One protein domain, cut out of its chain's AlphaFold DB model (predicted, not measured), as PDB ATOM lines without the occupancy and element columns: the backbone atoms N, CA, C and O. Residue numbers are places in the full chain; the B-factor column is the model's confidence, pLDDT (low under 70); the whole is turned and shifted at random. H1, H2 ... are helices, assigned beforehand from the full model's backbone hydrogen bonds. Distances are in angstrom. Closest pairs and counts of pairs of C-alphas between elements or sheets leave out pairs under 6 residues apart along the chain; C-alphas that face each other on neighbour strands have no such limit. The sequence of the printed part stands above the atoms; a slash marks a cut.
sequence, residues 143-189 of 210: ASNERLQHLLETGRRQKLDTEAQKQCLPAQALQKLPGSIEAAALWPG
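What this domain is: This is residues 143 to 189 of the 210 residues of an uncharacterized protein of Acetobacter orientalis (UniProt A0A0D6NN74). Three helices, H2, H3 and H4, cluster in a triangle: H2 and H4 run side by side the same way, and the very short H3 lies to one side of them, on the path from the end of H2 to the start of H4. The first helix, H1, stands at one end of this cluster and makes an L-shaped corner with H2 near the start of H2. The printed part has 47 residues with four named helices, in the order H1, H2, H3, H4, and no named strand; the class is all helix. The whole is compact, with a radius of gyration of the C-alphas of 10.2 A, and the C-alphas span 28 by 20 by 17 A along their three main axes.

How they stand to each other: H1, residues 145 to 153, is close to but not clearly touching H2, residues 156 to 166; their closest C-alphas, those of Leu 151 and Arg 157, are 5.5 A apart. The two run the same way at a steep tilt of 69.7 degrees, only just short of about perpendicular. H2 touches H3, residues 171 to 174, and their closest C-alphas, those of Asp 161 and Ala 171, are 5.4 A apart. H3 is close to but not clearly touching H4, residues 179 to 185, with the closest C-alphas, those of Leu 174 and Glu 182, 5.7 A apart. H4 is also close to but not clearly touching H2: the closest C-alphas, those of Leu 160 and Ala 183, are 6.8 A apart, and the two helices run the same way at a shallow tilt of 22 degrees. H1 and H3 are apart, and H1 and H4 are only just apart, with their closest C-alphas at 8.2 A. In H1, H2 and H4 every O i to N i+4 pair is within hydrogen-bond range; H3 is too short for such a pair, and its one O i to N i+3 pair is within range.

Where its parts are: H1 begins at C-alpha 145, at (5.818, 47.212, -47.169), and measures 12.2 A from first to last C-alpha. H2, the longest helix with 11 residues, measures 15.4 A and begins at C-alpha 156, at (17.391, 39.588, -41.997). H3 has 4 residues, and H4 has 7 residues and measures 9.8 A. H4 ends at C-alpha 185, at (10.151, 26.536, -43.513).

The domain as a whole: The two C-alphas farthest apart are those of Asn 145 and Gly 189, 29.3 A. The printed part has no cut, and the links H1 to H2, H2 to H3 and H3 to H4 are tight. The mean pLDDT of the printed part is 87.7, and the model's confidence is under 70 at residues 188 to 189.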
ATOM      1  N   ALA A 143       3.408  40.289 -46.568       82.81
ATOM      2  CA  ALA A 143       3.798  41.231 -45.527       82.81
ATOM      3  C   ALA A 143       3.571  42.678 -45.996       82.81
ATOM      4  O   ALA A 143       3.651  42.968 -47.189       82.81
ATOM      5  N   SER A 144       3.312  43.594 -45.057       87.62
ATOM      6  CA  SER A 144       3.236  45.019 -45.387       87.62
ATOM      7  C   SER A 144       4.598  45.540 -45.851       87.62
ATOM      8  O   SER A 144       5.644  44.995 -45.478       87.62
ATOM      9  N   ASN A 145       4.593  46.618 -46.636       90.06
ATOM     10  CA  ASN A 145       5.818  47.212 -47.169       90.06
ATOM     11  C   ASN A 145       6.774  47.643 -46.051       90.06
ATOM     12  O   ASN A 145       7.974  47.423 -46.164       90.06
ATOM     13  N   GLU A 146       6.257  48.163 -44.938       92.88
ATOM     14  CA  GLU A 146       7.061  48.587 -43.784       92.88
ATOM     15  C   GLU A 146       7.794  47.393 -43.163       92.88
ATOM     16  O   GLU A 146       8.976  47.472 -42.826       92.88
ATOM     17  N   ARG A 147       7.113  46.244 -43.054       87.94
ATOM     18  CA  ARG A 147       7.717  45.015 -42.526       87.94
ATOM     19  C   ARG A 147       8.756  44.440 -43.489       87.94
ATOM     20  O   ARG A 147       9.771  43.925 -43.024       87.94
ATOM     21  N   LEU A 148       8.526  44.534 -44.798       87.38
ATOM     22  CA  LEU A 148       9.509  44.136 -45.810       87.38
ATOM     23  C   LEU A 148      10.754  45.029 -45.766       87.38
ATOM     24  O   LEU A 148      11.864  44.501 -45.717       87.38
ATOM     25  N   GLN A 149      10.585  46.352 -45.699       92.19
ATOM     26  CA  GLN A 149      11.707  47.290 -45.570       92.19
ATOM     27  C   GLN A 149      12.514  47.021 -44.302       92.19
ATOM     28  O   GLN A 149      13.730  46.863 -44.364       92.19
ATOM     29  N   HIS A 150      11.841  46.798 -43.172       92.00
ATOM     30  CA  HIS A 150      12.524  46.451 -41.931       92.00
ATOM     31  C   HIS A 150      13.358  45.154 -42.039       92.00
ATOM     32  O   HIS A 150      14.439  45.051 -41.453       92.00
ATOM     33  N   LEU A 151      12.896  44.140 -42.785       89.94
ATOM     34  CA  LEU A 151      13.673  42.911 -43.027       89.94
ATOM     35  C   LEU A 151      14.934  43.164 -43.865       89.94
ATOM     36  O   LEU A 151      15.945  42.488 -43.642       89.94
ATOM     37  N   LEU A 152      14.871  44.109 -44.808       92.62
ATOM     38  CA  LEU A 152      16.002  44.522 -45.639       92.62
ATOM     39  C   LEU A 152      17.017  45.325 -44.817       92.62
ATOM     40  O   LEU A 152      18.178  44.930 -44.739       92.62
ATOM     41  N   GLU A 153      16.565  46.373 -44.126       96.38
ATOM     42  CA  GLU A 153      17.402  47.262 -43.305       96.38
ATOM     43  C   GLU A 153      18.150  46.513 -42.197       96.38
ATOM     44  O   GLU A 153      19.313  46.786 -41.914       96.38
ATOM     45  N   THR A 154      17.502  45.521 -41.581       95.56
ATOM     46  CA  THR A 154      18.117  44.713 -40.513       95.56
ATOM     47  C   THR A 154      19.025  43.590 -41.028       95.56
ATOM     48  O   THR A 154      19.548  42.808 -40.228       95.56
ATOM     49  N   GLY A 155      19.178  43.439 -42.349       94.62
ATOM     50  CA  GLY A 155      19.932  42.346 -42.972       94.62
ATOM     51  C   GLY A 155      19.312  40.957 -42.764       94.62
ATOM     52  O   GLY A 155      19.939  39.937 -43.063       94.62
ATOM     53  N   ARG A 156      18.078  40.869 -42.241       92.62
ATOM     54  CA  ARG A 156      17.391  39.588 -41.997       92.62
ATOM     55  C   ARG A 156      17.028  38.876 -43.298       92.62
ATOM     56  O   ARG A 156      17.086  37.651 -43.328       92.62
ATOM     57  N   ARG A 157      16.730  39.619 -44.372       92.31
ATOM     58  CA  ARG A 157      16.523  39.055 -45.720       92.31
ATOM     59  C   ARG A 157      17.724  38.220 -46.168       92.31
ATOM     60  O   ARG A 157      17.567  37.042 -46.460       92.31
ATOM     61  N   GLN A 158      18.927  38.793 -46.098       93.38
ATOM     62  CA  GLN A 158      20.163  38.098 -46.472       93.38
ATOM     63  C   GLN A 158      20.402  36.841 -45.619       93.38
ATOM     64  O   GLN A 158      20.875  35.827 -46.132       93.38
ATOM     65  N   LYS A 159      20.049  36.875 -44.325       92.94
ATOM     66  CA  LYS A 159      20.120  35.687 -43.456       92.94
ATOM     67  C   LYS A 159      19.181  34.581 -43.939       92.94
ATOM     68  O   LYS A 159      19.628  33.447 -44.052       92.94
ATOM     69  N   LEU A 160      17.927  34.901 -44.270       92.19
ATOM     70  CA  LEU A 160      16.979  33.924 -44.821       92.19
ATOM     71  C   LEU A 160      17.475  33.348 -46.155       92.19
ATOM     72  O   LEU A 160      17.456  32.133 -46.328       92.19
ATOM     73  N   ASP A 161      18.003  34.188 -47.053       93.38
ATOM     74  CA  ASP A 161      18.593  33.728 -48.321       93.38
ATOM     75  C   ASP A 161      19.774  32.772 -48.089       93.38
ATOM     76  O   ASP A 161      19.882  31.737 -48.744       93.38
ATOM     77  N   THR A 162      20.628  33.082 -47.111       92.88
ATOM     78  CA  THR A 162      21.767  32.234 -46.730       92.88
ATOM     79  C   THR A 162      21.302  30.891 -46.160       92.88
ATOM     80  O   THR A 162      21.857  29.850 -46.507       92.88
ATOM     81  N   GLU A 163      20.276  30.881 -45.303       91.81
ATOM     82  CA  GLU A 163      19.719  29.635 -44.758       91.81
ATOM     83  C   GLU A 163      19.039  28.784 -45.837       91.81
ATOM     84  O   GLU A 163      19.211  27.564 -45.847       91.81
ATOM     85  N   ALA A 164      18.342  29.411 -46.789       91.50
ATOM     86  CA  ALA A 164      17.777  28.714 -47.942       91.50
ATOM     87  C   ALA A 164      18.870  28.051 -48.791       91.50
ATOM     88  O   ALA A 164      18.754  26.873 -49.127       91.50
ATOM     89  N   GLN A 165      19.966  28.762 -49.064       90.12
ATOM     90  CA  GLN A 165      21.107  28.222 -49.812       90.12
ATOM     91  C   GLN A 165      21.761  27.032 -49.102       90.12
ATOM     92  O   GLN A 165      22.017  26.013 -49.742       90.12
ATOM     93  N   LYS A 166      21.967  27.108 -47.778       88.50
ATOM     94  CA  LYS A 166      22.500  25.988 -46.975       88.50
ATOM     95  C   LYS A 166      21.633  24.731 -47.057       88.50
ATOM     96  O   LYS A 166      22.149  23.627 -46.916       88.50
ATOM     97  N   GLN A 167      20.329  24.904 -47.258       87.31
ATOM     98  CA  GLN A 167      19.354  23.817 -47.362       87.31
ATOM     99  C   GLN A 167      19.036  23.439 -48.812       87.31
ATOM    100  O   GLN A 167      18.140  22.629 -49.043       87.31
ATOM    101  N   CYS A 168      19.765  23.996 -49.785       88.38
ATOM    102  CA  CYS A 168      19.526  23.781 -51.211       88.38
ATOM    103  C   CYS A 168      18.099  24.139 -51.663       88.38
ATOM    104  O   CYS A 168      17.528  23.485 -52.537       88.38
ATOM    105  N   LEU A 169      17.515  25.186 -51.077       87.62
ATOM    106  CA  LEU A 169      16.182  25.674 -51.417       87.62
ATOM    107  C   LEU A 169      16.259  26.927 -52.309       87.62
ATOM    108  O   LEU A 169      17.105  27.796 -52.084       87.62
ATOM    109  N   PRO A 170      15.362  27.070 -53.304       88.25
ATOM    110  CA  PRO A 170      15.311  28.252 -54.158       88.25
ATOM    111  C   PRO A 170      14.783  29.459 -53.371       88.25
ATOM    112  O   PRO A 170      13.573  29.623 -53.200       88.25
ATOM    113  N   ALA A 171      15.687  30.324 -52.909       89.12
ATOM    114  CA  ALA A 171      15.360  31.480 -52.071       89.12
ATOM    115  C   ALA A 171      14.263  32.376 -52.680       89.12
ATOM    116  O   ALA A 171      13.344  32.803 -51.987       89.12
ATOM    117  N   GLN A 172      14.275  32.578 -54.000       88.44
ATOM    118  CA  GLN A 172      13.277  33.388 -54.710       88.44
ATOM    119  C   GLN A 172      11.871  32.769 -54.681       88.44
ATOM    120  O   GLN A 172      10.876  33.487 -54.763       88.44
ATOM    121  N   ALA A 173      11.759  31.441 -54.572       87.44
ATOM    122  CA  ALA A 173      10.461  30.792 -54.403       87.44
ATOM    123  C   ALA A 173       9.921  31.006 -52.981       87.44
ATOM    124  O   ALA A 173       8.723  31.226 -52.815       87.44
ATOM    125  N   LEU A 174      10.805  30.992 -51.978       87.31
ATOM    126  CA  LEU A 174      10.450  31.218 -50.575       87.31
ATOM    127  C   LEU A 174      10.084  32.676 -50.282       87.31
ATOM    128  O   LEU A 174       9.181  32.917 -49.490       87.31
ATOM    129  N   GLN A 175      10.685  33.636 -50.989       87.88
ATOM    130  CA  GLN A 175      10.358  35.065 -50.890       87.88
ATOM    131  C   GLN A 175       8.899  35.401 -51.252       87.88
ATOM    132  O   GLN A 175       8.419  36.486 -50.933       87.88
ATOM    133  N   LYS A 176       8.180  34.483 -51.915       84.56
ATOM    134  CA  LYS A 176       6.739  34.622 -52.193       84.56
ATOM    135  C   LYS A 176       5.871  34.344 -50.964       84.56
ATOM    136  O   LYS A 176       4.686  34.671 -50.971       84.56
ATOM    137  N   LEU A 177       6.432  33.707 -49.939       83.38
ATOM    138  CA  LEU A 177       5.758  33.431 -48.680       83.38
ATOM    139  C   LEU A 177       5.881  34.645 -47.754       83.38
ATOM    140  O   LEU A 177       6.851  35.403 -47.839       83.38
ATOM    141  N   PRO A 178       4.955  34.828 -46.803       86.12
ATOM    142  CA  PRO A 178       5.179  35.781 -45.728       86.12
ATOM    143  C   PRO A 178       6.453  35.418 -44.961       86.12
ATOM    144  O   PRO A 178       6.697  34.243 -44.687       86.12
ATOM    145  N   GLY A 179       7.248  36.420 -44.572       85.31
ATOM    146  CA  GLY A 179       8.573  36.189 -43.976       85.31
ATOM    147  C   GLY A 179       8.570  35.291 -42.730       85.31
ATOM    148  O   GLY A 179       9.553  34.607 -42.462       85.31
ATOM    149  N   SER A 180       7.459  35.230 -41.986       81.62
ATOM    150  CA  SER A 180       7.279  34.286 -40.874       81.62
ATOM    151  C   SER A 180       7.155  32.831 -41.335       81.62
ATOM    152  O   SER A 180       7.716  31.942 -40.701       81.62
ATOM    153  N   ILE A 181       6.442  32.584 -42.436       84.50
ATOM    154  CA  ILE A 181       6.271  31.253 -43.030       84.50
ATOM    155  C   ILE A 181       7.575  30.799 -43.685       84.50
ATOM    156  O   ILE A 181       7.974  29.651 -43.514       84.50
ATOM    157  N   GLU A 182       8.281  31.705 -44.363       87.81
ATOM    158  CA  GLU A 182       9.617  31.428 -44.892       87.81
ATOM    159  C   GLU A 182      10.602  31.034 -43.782       87.81
ATOM    160  O   GLU A 182      11.261  30.000 -43.878       87.81
ATOM    161  N   ALA A 183      10.671  31.811 -42.696       86.94
ATOM    162  CA  ALA A 183      11.544  31.497 -41.567       86.94
ATOM    163  C   ALA A 183      11.192  30.148 -40.913       86.94
ATOM    164  O   ALA A 183      12.091  29.398 -40.534       86.94
ATOM    165  N   ALA A 184       9.900  29.824 -40.804       81.94
ATOM    166  CA  ALA A 184       9.444  28.535 -40.290       81.94
ATOM    167  C   ALA A 184       9.838  27.369 -41.212       81.94
ATOM    168  O   ALA A 184      10.266  26.327 -40.721       81.94
ATOM    169  N   ALA A 185       9.749  27.548 -42.535       80.44
ATOM    170  CA  ALA A 185      10.151  26.536 -43.513       80.44
ATOM    171  C   ALA A 185      11.662  26.250 -43.486       80.44
ATOM    172  O   ALA A 185      12.076  25.119 -43.719       80.44
ATOM    173  N   LEU A 186      12.476  27.259 -43.160       85.44
ATOM    174  CA  LEU A 186      13.933  27.149 -43.046       85.44
ATOM    175  C   LEU A 186      14.402  26.652 -41.670       85.44
ATOM    176  O   LEU A 186      15.605  26.551 -41.424       85.44
ATOM    177  N   TRP A 187      13.492  26.342 -40.745       78.50
ATOM    178  CA  TRP A 187      13.866  25.941 -39.393       78.50
ATOM    179  C   TRP A 187      14.426  24.501 -39.355       78.50
ATOM    180  O   TRP A 187      13.717  23.548 -39.685       78.50
ATOM    181  N   PRO A 188      15.655  24.268 -38.848       69.81
ATOM    182  CA  PRO A 188      16.305  22.951 -38.894       69.81
ATOM    183  C   PRO A 188      15.747  21.924 -37.890       69.81
ATOM    184  O   PRO A 188      16.280  20.822 -37.774       69.81
ATOM    185  N   GLY A 189      14.688  22.246 -37.145       61.44
ATOM    186  CA  GLY A 189      13.992  21.312 -36.248       61.44
ATOM    187  C   GLY A 189      14.699  21.036 -34.916       61.44
ATOM    188  O   GLY A 189      14.203  20.241 -34.121       61.44
TER     189      GLY A 189